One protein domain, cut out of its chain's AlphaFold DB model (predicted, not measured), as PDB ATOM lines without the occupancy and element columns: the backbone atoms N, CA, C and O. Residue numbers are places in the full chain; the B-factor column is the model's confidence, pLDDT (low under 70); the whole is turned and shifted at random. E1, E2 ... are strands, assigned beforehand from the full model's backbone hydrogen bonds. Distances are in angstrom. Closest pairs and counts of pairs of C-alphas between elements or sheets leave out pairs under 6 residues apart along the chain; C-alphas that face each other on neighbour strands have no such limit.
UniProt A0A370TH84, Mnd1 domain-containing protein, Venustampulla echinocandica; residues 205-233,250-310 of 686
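Overview. This is residues 205 to 233 and 250 to 310 of the 686 residues of the protein "Mnd1 domain-containing protein" of Venustampulla echinocandica (UniProt A0A370TH84). A strongly twisted sheet of three long strands side by side, E1, E2 and E3, has the short strand E6 added along E3, while a small hairpin, E4 and E5, sits by the far end of E3. A long loop, residues 280 to 299, leads from that hairpin back to E6. The printed part has 90 residues with six named strands, E1 to E6 along the chain, and no named helix; the sheet's order is E1, E2, E3, E6, antiparallel throughout. The class is all strand, though under half of the residues, 40 of 90, are in named elements. The whole is compact, with a radius of gyration of the C-alphas of 13.7 A and spans of 38 by 27 by 20 A.

Along the chain. E1, residues 207 to 217, begins at C-alpha 207 (315.979, 219.658, 403.267) and is 29.0 A long. E2, residues 220 to 229, measures 29.1 A, and E3, residues 254 to 262, 24.6 A. E4 is residues 268 to 270 and E5 residues 276 to 279. E6, residues 300 to 302, ends at C-alpha 302 (309.351, 230.798, 414.839).

Arrangement. E1 and E2 form a hairpin at 163 degrees, with N 210 and O 226 2.8 A apart. E2 and E3 are antiparallel at 159 degrees, with N 223 and O 260 at 2.9 A. E3 bends by 50 degrees at residue 257, where N 301 and O 257 of E6 and E3 are 2.8 A apart; these two are antiparallel at 122 degrees. The closest C-alphas of E3 and E4, Ser 262 and Trp 269, are 4.8 A apart. E4 and E5 form a hairpin, with N 269 and O 278 at 2.9 A. E5 and E6 are apart.

Size, cuts and confidence. The C-alphas of Met 218 and Phe 233, the two farthest apart, are 43.5 A apart. Residues 234 to 249 are not printed, a gap of 12.7 A between C-alphas 233 and 250. The link E5 to E6 is long. Residues 281 to 288 have pLDDT under 70.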
ATOM      1  N   VAL A 205     314.747 221.651 399.364       90.12
ATOM      2  CA  VAL A 205     316.041 221.808 398.671       90.12
ATOM      3  C   VAL A 205     317.145 221.525 399.677       90.12
ATOM      4  O   VAL A 205     317.345 222.328 400.592       90.12
ATOM      5  N   SER A 206     317.826 220.376 399.567       87.88
ATOM      6  CA  SER A 206     318.757 219.903 400.615       87.88
ATOM      7  C   SER A 206     318.131 219.867 402.025       87.88
ATOM      8  O   SER A 206     318.803 219.944 403.053       87.88
ATOM      9  N   ASN A 207     316.806 219.764 402.079       90.19
ATOM     10  CA  ASN A 207     315.979 219.658 403.267       90.19
ATOM     11  C   ASN A 207     314.612 219.095 402.859       90.19
ATOM     12  O   ASN A 207     314.326 218.910 401.681       90.19
ATOM     13  N   ASN A 208     313.752 218.799 403.830       91.50
ATOM     14  CA  ASN A 208     312.395 218.338 403.543       91.50
ATOM     15  C   ASN A 208     311.381 219.115 404.382       91.50
ATOM     16  O   ASN A 208     311.525 219.109 405.609       91.50
ATOM     17  N   PRO A 209     310.351 219.729 403.777       96.00
ATOM     18  CA  PRO A 209     309.199 220.203 404.519       96.00
ATOM     19  C   PRO A 209     308.393 218.997 405.013       96.00
ATOM     20  O   PRO A 209     308.065 218.086 404.255       96.00
ATOM     21  N   TYR A 210     308.063 218.987 406.299       96.25
ATOM     22  CA  TYR A 210     307.179 217.990 406.883       96.25
ATOM     23  C   TYR A 210     305.947 218.650 407.480       96.25
ATOM     24  O   TYR A 210     305.979 219.225 408.570       96.25
ATOM     25  N   VAL A 211     304.844 218.515 406.755       97.44
ATOM     26  CA  VAL A 211     303.557 219.114 407.089       97.44
ATOM     27  C   VAL A 211     302.929 218.463 408.328       97.44
ATOM     28  O   VAL A 211     302.790 217.238 408.397       97.44
ATOM     29  N   ASN A 212     302.505 219.287 409.292       97.25
ATOM     30  CA  ASN A 212     301.714 218.858 410.456       97.25
ATOM     31  C   ASN A 212     300.298 218.431 410.041       97.25
ATOM     32  O   ASN A 212     299.765 217.436 410.531       97.25
ATOM     33  N   GLY A 213     299.703 219.152 409.094       95.50
ATOM     34  CA  GLY A 213     298.420 218.840 408.476       95.50
ATOM     35  C   GLY A 213     298.035 219.899 407.449       95.50
ATOM     36  O   GLY A 213     298.736 220.893 407.279       95.50
ATOM     37  N   VAL A 214     296.912 219.687 406.771       96.50
ATOM     38  CA  VAL A 214     296.268 220.725 405.957       96.50
ATOM     39  C   VAL A 214     294.828 220.859 406.418       96.50
ATOM     40  O   VAL A 214     294.086 219.879 406.397       96.50
ATOM     41  N   ASP A 215     294.428 222.049 406.851       96.00
ATOM     42  CA  ASP A 215     293.066 222.313 407.316       96.00
ATOM     43  C   ASP A 215     292.358 223.261 406.364       96.00
ATOM     44  O   ASP A 215     292.942 224.248 405.926       96.00
ATOM     45  N   TYR A 216     291.088 222.979 406.076       95.25
ATOM     46  CA  TYR A 216     290.212 223.885 405.347       95.25
ATOM     47  C   TYR A 216     289.143 224.430 406.287       95.25
ATOM     48  O   TYR A 216     288.425 223.666 406.940       95.25
ATOM     49  N   ARG A 217     289.025 225.754 406.360       92.88
ATOM     50  CA  ARG A 217     288.022 226.415 407.188       92.88
ATOM     51  C   ARG A 217     287.633 227.755 406.608       92.88
ATOM     52  O   ARG A 217     288.493 228.548 406.260       92.88
ATOM     53  N   MET A 218     286.327 228.015 406.543       91.00
ATOM     54  CA  MET A 218     285.791 229.321 406.137       91.00
ATOM     55  C   MET A 218     286.374 229.841 404.806       91.00
ATOM     56  O   MET A 218     286.639 231.030 404.670       91.00
ATOM     57  N   GLY A 219     286.580 228.956 403.824       92.75
ATOM     58  CA  GLY A 219     287.158 229.331 402.528       92.75
ATOM     59  C   GLY A 219     288.688 229.356 402.478       92.75
ATOM     60  O   GLY A 219     289.245 229.616 401.417       92.75
ATOM     61  N   MET A 220     289.373 229.075 403.589       95.38
ATOM     62  CA  MET A 220     290.826 229.174 403.701       95.38
ATOM     63  C   MET A 220     291.472 227.814 403.956       95.38
ATOM     64  O   MET A 220     291.032 227.055 404.819       95.38
ATOM     65  N   LEU A 221     292.545 227.523 403.226       97.31
ATOM     66  CA  LEU A 221     293.471 226.436 403.519       97.31
ATOM     67  C   LEU A 221     294.583 226.935 404.431       97.31
ATOM     68  O   LEU A 221     295.116 228.020 404.221       97.31
ATOM     69  N   HIS A 222     294.970 226.111 405.395       98.00
ATOM     70  CA  HIS A 222     296.051 226.379 406.329       98.00
ATOM     71  C   HIS A 222     297.025 225.209 406.346       98.00
ATOM     72  O   HIS A 222     296.615 224.054 406.491       98.00
ATOM     73  N   VAL A 223     298.318 225.507 406.267       98.38
ATOM     74  CA  VAL A 223     299.386 224.515 406.378       98.38
ATOM     75  C   VAL A 223     300.482 225.033 407.297       98.38
ATOM     76  O   VAL A 223     300.873 226.197 407.234       98.38
ATOM     77  N   SER A 224     300.987 224.159 408.156       98.50
ATOM     78  CA  SER A 224     302.198 224.374 408.941       98.50
ATOM     79  C   SER A 224     303.138 223.192 408.792       98.50
ATOM     80  O   SER A 224     302.707 222.051 408.605       98.50
ATOM     81  N   TRP A 225     304.432 223.466 408.879       98.38
ATOM     82  CA  TRP A 225     305.470 222.455 408.733       98.38
ATOM     83  C   TRP A 225     306.730 222.853 409.496       98.38
ATOM     84  O   TRP A 225     306.952 224.026 409.799       98.38
ATOM     85  N   CYS A 226     307.574 221.868 409.778       97.50
ATOM     86  CA  CYS A 226     308.983 222.105 410.068       97.50
ATOM     87  C   CYS A 226     309.816 221.601 408.893       97.50
ATOM     88  O   CYS A 226     309.363 220.748 408.121       97.50
ATOM     89  N   TYR A 227     311.035 222.104 408.758       96.38
ATOM     90  CA  TYR A 227     312.001 221.501 407.853       96.38
ATOM     91  C   TYR A 227     312.795 220.430 408.586       96.38
ATOM     92  O   TYR A 227     312.951 220.482 409.803       96.38
ATOM     93  N   ARG A 228     313.320 219.460 407.842       94.69
ATOM     94  CA  ARG A 228     314.422 218.612 408.296       94.69
ATOM     95  C   ARG A 228     315.612 218.820 407.386       94.69
ATOM     96  O   ARG A 228     315.489 218.576 406.183       94.69
ATOM     97  N   ASN A 229     316.738 219.232 407.959       92.44
ATOM     98  CA  ASN A 229     317.981 219.354 407.215       92.44
ATOM     99  C   ASN A 229     318.404 217.980 406.691       92.44
ATOM    100  O   ASN A 229     318.277 216.982 407.403       92.44
ATOM    101  N   PHE A 230     318.885 217.936 405.452       89.44
ATOM    102  CA  PHE A 230     319.365 216.698 404.866       89.44
ATOM    103  C   PHE A 230     320.877 216.562 405.026       89.44
ATOM    104  O   PHE A 230     321.647 217.476 404.741       89.44
ATOM    105  N   VAL A 231     321.299 215.386 405.469       85.38
ATOM    106  CA  VAL A 231     322.686 214.948 405.517       85.38
ATOM    107  C   VAL A 231     322.865 213.887 404.441       85.38
ATOM    108  O   VAL A 231     322.255 212.815 404.511       85.38
ATOM    109  N   SER A 232     323.700 214.190 403.446       82.12
ATOM    110  CA  SER A 232     323.973 213.291 402.327       82.12
ATOM    111  C   SER A 232     324.468 211.928 402.803       82.12
ATOM    112  O   SER A 232     325.316 211.818 403.691       82.12
ATOM    113  N   PHE A 233     323.936 210.875 402.187       78.00
ATOM    114  CA  PHE A 233     324.399 209.517 402.430       78.00
ATOM    115  C   PHE A 233     325.793 209.303 401.826       78.00
ATOM    116  O   PHE A 233     326.154 209.937 400.834       78.00
ATOM    117  N   GLY A 250     317.779 212.011 411.236       85.94
ATOM    118  CA  GLY A 250     316.801 211.867 412.309       85.94
ATOM    119  C   GLY A 250     316.118 213.189 412.698       85.94
ATOM    120  O   GLY A 250     316.388 214.239 412.099       85.94
ATOM    121  N   PRO A 251     315.188 213.150 413.672       90.50
ATOM    122  CA  PRO A 251     314.431 214.318 414.128       90.50
ATOM    123  C   PRO A 251     315.299 215.414 414.763       90.50
ATOM    124  O   PRO A 251     314.869 216.560 414.824       90.50
ATOM    125  N   GLU A 252     316.525 215.109 415.185       91.25
ATOM    126  CA  GLU A 252     317.502 216.090 415.662       91.25
ATOM    127  C   GLU A 252     317.825 217.170 414.617       91.25
ATOM    128  O   GLU A 252     318.178 218.290 414.984       91.25
ATOM    129  N   ASN A 253     317.639 216.860 413.331       93.56
ATOM    130  CA  ASN A 253     317.825 217.785 412.214       93.56
ATOM    131  C   ASN A 253     316.566 218.590 411.874       93.56
ATOM    132  O   ASN A 253     316.568 219.327 410.888       93.56
ATOM    133  N   ASN A 254     315.468 218.415 412.615       96.00
ATOM    134  CA  ASN A 254     314.280 219.228 412.409       96.00
ATOM    135  C   ASN A 254     314.533 220.658 412.901       96.00
ATOM    136  O   ASN A 254     315.142 220.860 413.953       96.00
ATOM    137  N   PHE A 255     314.033 221.642 412.161       97.00
ATOM    138  CA  PHE A 255     314.155 223.050 412.505       97.00
ATOM    139  C   PHE A 255     312.960 223.861 411.999       97.00
ATOM    140  O   PHE A 255     312.285 223.475 411.040       97.00
ATOM    141  N   ASP A 256     312.758 224.996 412.664       97.75
ATOM    142  CA  ASP A 256     311.739 226.018 412.429       97.75
ATOM    143  C   ASP A 256     310.277 225.552 412.507       97.75
ATOM    144  O   ASP A 256     309.916 224.428 412.165       97.75
ATOM    145  N   LEU A 257     309.396 226.465 412.922       98.31
ATOM    146  CA  LEU A 257     307.963 226.340 412.665       98.31
ATOM    147  C   LEU A 257     307.581 227.315 411.557       98.31
ATOM    148  O   LEU A 257     307.757 228.527 411.697       98.31
ATOM    149  N   ASN A 258     307.015 226.777 410.485       98.62
ATOM    150  CA  ASN A 258     306.613 227.515 409.300       98.62
ATOM    151  C   ASN A 258     305.099 227.436 409.098       98.62
ATOM    152  O   ASN A 258     304.448 226.501 409.576       98.62
ATOM    153  N   TYR A 259     304.541 228.417 408.393       98.56
ATOM    154  CA  TYR A 259     303.110 228.517 408.134       98.56
ATOM    155  C   TYR A 259     302.809 229.220 406.811       98.56
ATOM    156  O   TYR A 259     303.449 230.207 406.449       98.56
ATOM    157  N   ALA A 260     301.756 228.757 406.143       98.31
ATOM    158  CA  ALA A 260     301.156 229.423 405.003       98.31
ATOM    159  C   ALA A 260     299.638 229.228 405.016       98.31
ATOM    160  O   ALA A 260     299.117 228.251 405.565       98.31
ATOM    161  N   PHE A 261     298.925 230.140 404.367       97.88
ATOM    162  CA  PHE A 261     297.507 229.968 404.082       97.88
ATOM    163  C   PHE A 261     297.183 230.290 402.627       97.88
ATOM    164  O   PHE A 261     297.930 231.002 401.962       97.88
ATOM    165  N   SER A 262     296.056 229.784 402.143       96.75
ATOM    166  CA  SER A 262     295.513 230.093 400.821       96.75
ATOM    167  C   SER A 262     294.025 230.397 400.945       96.75
ATOM    168  O   SER A 262     293.288 229.631 401.557       96.75
ATOM    169  N   ASP A 263     293.581 231.511 400.375       94.88
ATOM    170  CA  ASP A 263     292.180 231.956 400.339       94.88
ATOM    171  C   ASP A 263     291.541 231.803 398.944       94.88
ATOM    172  O   ASP A 263     290.434 232.276 398.695       94.88
ATOM    173  N   ASP A 264     292.228 231.107 398.037       92.94
ATOM    174  CA  ASP A 264     291.832 230.867 396.645       92.94
ATOM    175  C   ASP A 264     291.937 229.379 396.256       92.94
ATOM    176  O   ASP A 264     292.157 229.016 395.095       92.94
ATOM    177  N   LEU A 265     291.719 228.508 397.247       89.56
ATOM    178  CA  LEU A 265     291.660 227.050 397.107       89.56
ATOM    179  C   LEU A 265     292.982 226.420 396.632       89.56
ATOM    180  O   LEU A 265     292.980 225.444 395.879       89.56
ATOM    181  N   GLY A 266     294.105 226.968 397.093       92.31
ATOM    182  CA  GLY A 266     295.452 226.444 396.875       92.31
ATOM    183  C   GLY A 266     296.153 226.998 395.637       92.31
ATOM    184  O   GLY A 266     297.180 226.446 395.250       92.31
ATOM    185  N   ARG A 267     295.613 228.052 395.005       91.06
ATOM    186  CA  ARG A 267     296.205 228.687 393.815       91.06
ATOM    187  C   ARG A 267     297.257 229.726 394.171       91.06
ATOM    188  O   ARG A 267     298.186 229.915 393.406       91.06
ATOM    189  N   SER A 268     297.164 230.378 395.315       93.62
ATOM    190  CA  SER A 268     298.220 231.220 395.858       93.62
ATOM    191  C   SER A 268     298.373 230.963 397.345       93.62
ATOM    192  O   SER A 268     297.407 230.663 398.050       93.62
ATOM    193  N   TRP A 269     299.610 231.054 397.816       96.12
ATOM    194  CA  TRP A 269     299.957 230.828 399.209       96.12
ATOM    195  C   TRP A 269     300.585 232.074 399.800       96.12
ATOM    196  O   TRP A 269     301.493 232.667 399.218       96.12
ATOM    197  N   LYS A 270     300.086 232.459 400.971       96.50
ATOM    198  CA  LYS A 270     300.421 233.689 401.676       96.50
ATOM    199  C   LYS A 270     301.029 233.371 403.034       96.50
ATOM    200  O   LYS A 270     300.636 232.402 403.689       96.50
ATOM    201  N   CYS A 271     301.990 234.182 403.457       96.31
ATOM    202  CA  CYS A 271     302.534 234.144 404.808       96.31
ATOM    203  C   CYS A 271     301.559 234.786 405.800       96.31
ATOM    204  O   CYS A 271     300.506 235.304 405.429       96.31
ATOM    205  N   SER A 272     301.890 234.746 407.093       95.12
ATOM    206  CA  SER A 272     300.971 235.160 408.159       95.12
ATOM    207  C   SER A 272     300.407 236.574 407.990       95.12
ATOM    208  O   SER A 272     299.225 236.769 408.267       95.12
ATOM    209  N   ASP A 273     301.214 237.535 407.539       91.75
ATOM    210  CA  ASP A 273     300.823 238.944 407.382       91.75
ATOM    211  C   ASP A 273     300.023 239.238 406.096       91.75
ATOM    212  O   ASP A 273     299.564 240.364 405.897       91.75
ATOM    213  N   GLY A 274     299.800 238.219 405.258       93.75
ATOM    214  CA  GLY A 274     299.056 238.314 404.005       93.75
ATOM    215  C   GLY A 274     299.919 238.521 402.759       93.75
ATOM    216  O   GLY A 274     299.360 238.546 401.662       93.75
ATOM    217  N   GLY A 275     301.245 238.636 402.888       94.00
ATOM    218  CA  GLY A 275     302.159 238.658 401.746       94.00
ATOM    219  C   GLY A 275     302.129 237.345 400.958       94.00
ATOM    220  O   GLY A 275     302.187 236.262 401.535       94.00
ATOM    221  N   THR A 276     302.033 237.415 399.630       94.38
ATOM    222  CA  THR A 276     302.064 236.226 398.762       94.38
ATOM    223  C   THR A 276     303.484 235.677 398.652       94.38
ATOM    224  O   THR A 276     304.392 236.401 398.254       94.38
ATOM    225  N   MET A 277     303.658 234.389 398.953       94.25
ATOM    226  CA  MET A 277     304.923 233.656 398.820       94.25
ATOM    227  C   MET A 277     305.015 232.875 397.507       94.25
ATOM    228  O   MET A 277     306.099 232.746 396.952       94.25
ATOM    229  N   ALA A 278     303.891 232.344 397.012       93.38
ATOM    230  CA  ALA A 278     303.867 231.522 395.802       93.38
ATOM    231  C   ALA A 278     302.515 231.588 395.081       93.38
ATOM    232  O   ALA A 278     301.469 231.689 395.727       93.38
ATOM    233  N   GLY A 279     302.539 231.479 393.749       90.50
ATOM    234  CA  GLY A 279     301.355 231.324 392.895       90.50
ATOM    235  C   GLY A 279     301.444 230.043 392.066       90.50
ATOM    236  O   GLY A 279     302.383 229.867 391.301       90.50
ATOM    237  N   ILE A 280     300.484 229.143 392.228       85.25
ATOM    238  CA  ILE A 280     300.459 227.796 391.667       85.25
ATOM    239  C   ILE A 280     299.487 227.730 390.483       85.25
ATOM    240  O   ILE A 280     298.302 228.047 390.611       85.25
ATOM    241  N   GLY A 281     299.986 227.271 389.333       67.94
ATOM    242  CA  GLY A 281     299.202 226.999 388.126       67.94
ATOM    243  C   GLY A 281     299.869 227.498 386.841       67.94
ATOM    244  O   GLY A 281     300.943 228.092 386.869       67.94
ATOM    245  N   ASP A 282     299.200 227.275 385.709       55.84
ATOM    246  CA  ASP A 282     299.764 227.463 384.359       55.84
ATOM    247  C   ASP A 282     299.811 228.930 383.876       55.84
ATOM    248  O   ASP A 282     300.270 229.199 382.767       55.84
ATOM    249  N   GLY A 283     299.284 229.880 384.660       49.94
ATOM    250  CA  GLY A 283     298.960 231.230 384.178       49.94
ATOM    251  C   GLY A 283     299.795 232.375 384.750       49.94
ATOM    252  O   GLY A 283     300.141 233.284 384.003       49.94
ATOM    253  N   GLU A 284     300.118 232.364 386.047       47.53
ATOM    254  CA  GLU A 284     300.794 233.491 386.702       47.53
ATOM    255  C   GLU A 284     301.700 233.004 387.837       47.53
ATOM    256  O   GLU A 284     301.236 232.542 388.879       47.53
ATOM    257  N   THR A 285     303.012 233.132 387.646       53.62
ATOM    258  CA  THR A 285     303.988 232.995 388.726       53.62
ATOM    259  C   THR A 285     304.095 234.334 389.457       53.62
ATOM    260  O   THR A 285     304.545 235.336 388.898       53.62
ATOM    261  N   PHE A 286     303.690 234.387 390.726       52.56
ATOM    262  CA  PHE A 286     303.916 235.580 391.544       52.56
ATOM    263  C   PHE A 286     305.409 235.681 391.869       52.56
ATOM    264  O   PHE A 286     305.965 234.828 392.553       52.56
ATOM    265  N   GLY A 287     306.086 236.691 391.314       55.66
ATOM    266  CA  GLY A 287     307.533 236.862 391.491       55.66
ATOM    267  C   GLY A 287     308.382 235.730 390.894       55.66
ATOM    268  O   GLY A 287     309.516 235.541 391.321       55.66
ATOM    269  N   GLY A 288     307.846 234.958 389.939       61.72
ATOM    270  CA  GLY A 288     308.551 233.828 389.324       61.72
ATOM    271  C   GLY A 288     308.543 232.526 390.139       61.72
ATOM    272  O   GLY A 288     309.020 231.516 389.629       61.72
ATOM    273  N   GLN A 289     307.983 232.513 391.357       75.94
ATOM    274  CA  GLN A 289     307.913 231.312 392.201       75.94
ATOM    275  C   GLN A 289     306.544 230.629 392.102       75.94
ATOM    276  O   GLN A 289     305.504 231.222 392.398       75.94
ATOM    277  N   ASN A 290     306.552 229.356 391.703       88.81
ATOM    278  CA  ASN A 290     305.357 228.519 391.556       88.81
ATOM    279  C   ASN A 290     305.106 227.565 392.738       88.81
ATOM    280  O   ASN A 290     304.241 226.699 392.661       88.81
ATOM    281  N   THR A 291     305.878 227.723 393.812       93.38
ATOM    282  CA  THR A 291     305.915 226.872 395.004       93.38
ATOM    283  C   THR A 291     306.557 227.656 396.148       93.38
ATOM    284  O   THR A 291     307.344 228.571 395.899       93.38
ATOM    285  N   ILE A 292     306.250 227.314 397.398       95.31
ATOM    286  CA  ILE A 292     306.939 227.893 398.552       95.31
ATOM    287  C   ILE A 292     308.309 227.214 398.676       95.31
ATOM    288  O   ILE A 292     308.414 226.026 399.001       95.31
ATOM    289  N   MET A 293     309.365 227.982 398.417       93.50
ATOM    290  CA  MET A 293     310.752 227.547 398.585       93.50
ATOM    291  C   MET A 293     311.186 227.609 400.061       93.50
ATOM    292  O   MET A 293     310.641 228.414 400.816       93.50
ATOM    293  N   PRO A 294     312.218 226.853 400.488       92.00
ATOM    294  CA  PRO A 294     312.768 226.975 401.844       92.00
ATOM    295  C   PRO A 294     313.261 228.383 402.197       92.00
ATOM    296  O   PRO A 294     313.289 228.759 403.363       92.00
ATOM    297  N   SER A 295     313.633 229.169 401.185       90.12
ATOM    298  CA  SER A 295     314.046 230.567 401.305       90.12
ATOM    299  C   SER A 295     312.890 231.572 401.224       90.12
ATOM    300  O   SER A 295     313.152 232.768 401.130       90.12
ATOM    301  N   ALA A 296     311.628 231.127 401.208       92.06
ATOM    302  CA  ALA A 296     310.482 232.023 401.082       92.06
ATOM    303  C   ALA A 296     310.362 232.962 402.293       92.06
ATOM    304  O   ALA A 296     310.162 232.529 403.436       92.06
ATOM    305  N   ASP A 297     310.437 234.263 402.024       91.81
ATOM    306  CA  ASP A 297     310.280 235.295 403.041       91.81
ATOM    307  C   ASP A 297     308.880 235.230 403.670       91.81
ATOM    308  O   ASP A 297     307.856 235.179 402.990       91.81
ATOM    309  N   GLY A 298     308.835 235.232 405.003       92.62
ATOM    310  CA  GLY A 298     307.592 235.188 405.778       92.62
ATOM    311  C   GLY A 298     307.039 233.785 406.065       92.62
ATOM    312  O   GLY A 298     306.136 233.674 406.896       92.62
ATOM    313  N   ALA A 299     307.583 232.716 405.464       96.12
ATOM    314  CA  ALA A 299     307.158 231.343 405.765       96.12
ATOM    315  C   ALA A 299     307.474 230.952 407.218       96.12
ATOM    316  O   ALA A 299     306.648 230.349 407.906       96.12
ATOM    317  N   ARG A 300     308.667 231.326 407.694       97.69
ATOM    318  CA  ARG A 300     309.149 231.034 409.046       97.69
ATOM    319  C   ARG A 300     308.450 231.909 410.083       97.69
ATOM    320  O   ARG A 300     308.642 233.122 410.116       97.69
ATOM    321  N   VAL A 301     307.691 231.272 410.971       97.25
ATOM    322  CA  VAL A 301     306.969 231.926 412.071       97.25
ATOM    323  C   VAL A 301     307.830 232.005 413.326       97.25
ATOM    324  O   VAL A 301     307.942 233.061 413.944       97.25
ATOM    325  N   PHE A 302     308.432 230.879 413.710       97.62
ATOM    326  CA  PHE A 302     309.351 230.798 414.839       97.62
ATOM    327  C   PHE A 302     310.647 230.152 414.378       97.62
ATOM    328  O   PHE A 302     310.631 229.062 413.804       97.62
ATOM    329  N   GLU A 303     311.760 230.819 414.671       97.12
ATOM    330  CA  GLU A 303     313.080 230.217 414.551       97.12
ATOM    331  C   GLU A 303     313.255 229.177 415.656       97.12
ATOM    332  O   GLU A 303     313.148 229.494 416.845       97.12
ATOM    333  N   ILE A 304     313.482 227.928 415.256       96.94
ATOM    334  CA  ILE A 304     313.677 226.800 416.168       96.94
ATOM    335  C   ILE A 304     314.898 226.031 415.663       96.94
ATOM    336  O   ILE A 304     314.775 225.275 414.702       96.94
ATOM    337  N   PRO A 305     316.082 226.218 416.273       96.94
ATOM    338  CA  PRO A 305     317.308 225.588 415.795       96.94
ATOM    339  C   PRO A 305     317.244 224.057 415.828       96.94
ATOM    340  O   PRO A 305     316.589 223.476 416.700       96.94
ATOM    341  N   MET A 306     318.017 223.400 414.961       95.75
ATOM    342  CA  MET A 306     318.262 221.954 415.059       95.75
ATOM    343  C   MET A 306     318.712 221.558 416.475       95.75
ATOM    344  O   MET A 306     319.369 222.326 417.179       95.75
ATOM    345  N   GLY A 307     318.324 220.364 416.922       94.38
ATOM    346  CA  GLY A 307     318.568 219.882 418.285       94.38
ATOM    347  C   GLY A 307     317.637 220.462 419.361       94.38
ATOM    348  O   GLY A 307     317.646 219.966 420.496       94.38
ATOM    349  N   SER A 308     316.782 221.434 419.012       95.94
ATOM    350  CA  SER A 308     315.804 222.057 419.924       95.94
ATOM    351  C   SER A 308     314.516 221.250 420.088       95.94
ATOM    352  O   SER A 308     313.572 221.721 420.706       95.94
ATOM    353  N   GLY A 309     314.466 220.023 419.569       94.06
ATOM    354  CA  GLY A 309     313.450 219.034 419.920       94.06
ATOM    355  C   GLY A 309     312.127 219.111 419.165       94.06
ATOM    356  O   GLY A 309     311.277 218.280 419.462       94.06
ATOM    357  N   ILE A 310     311.962 220.028 418.204       96.69
ATOM    358  CA  ILE A 310     310.769 220.080 417.346       96.69
ATOM    359  C   ILE A 310     310.590 218.785 416.556       96.69
ATOM    360  O   ILE A 310     311.535 218.254 415.967       96.69
TER     361      ILE A 310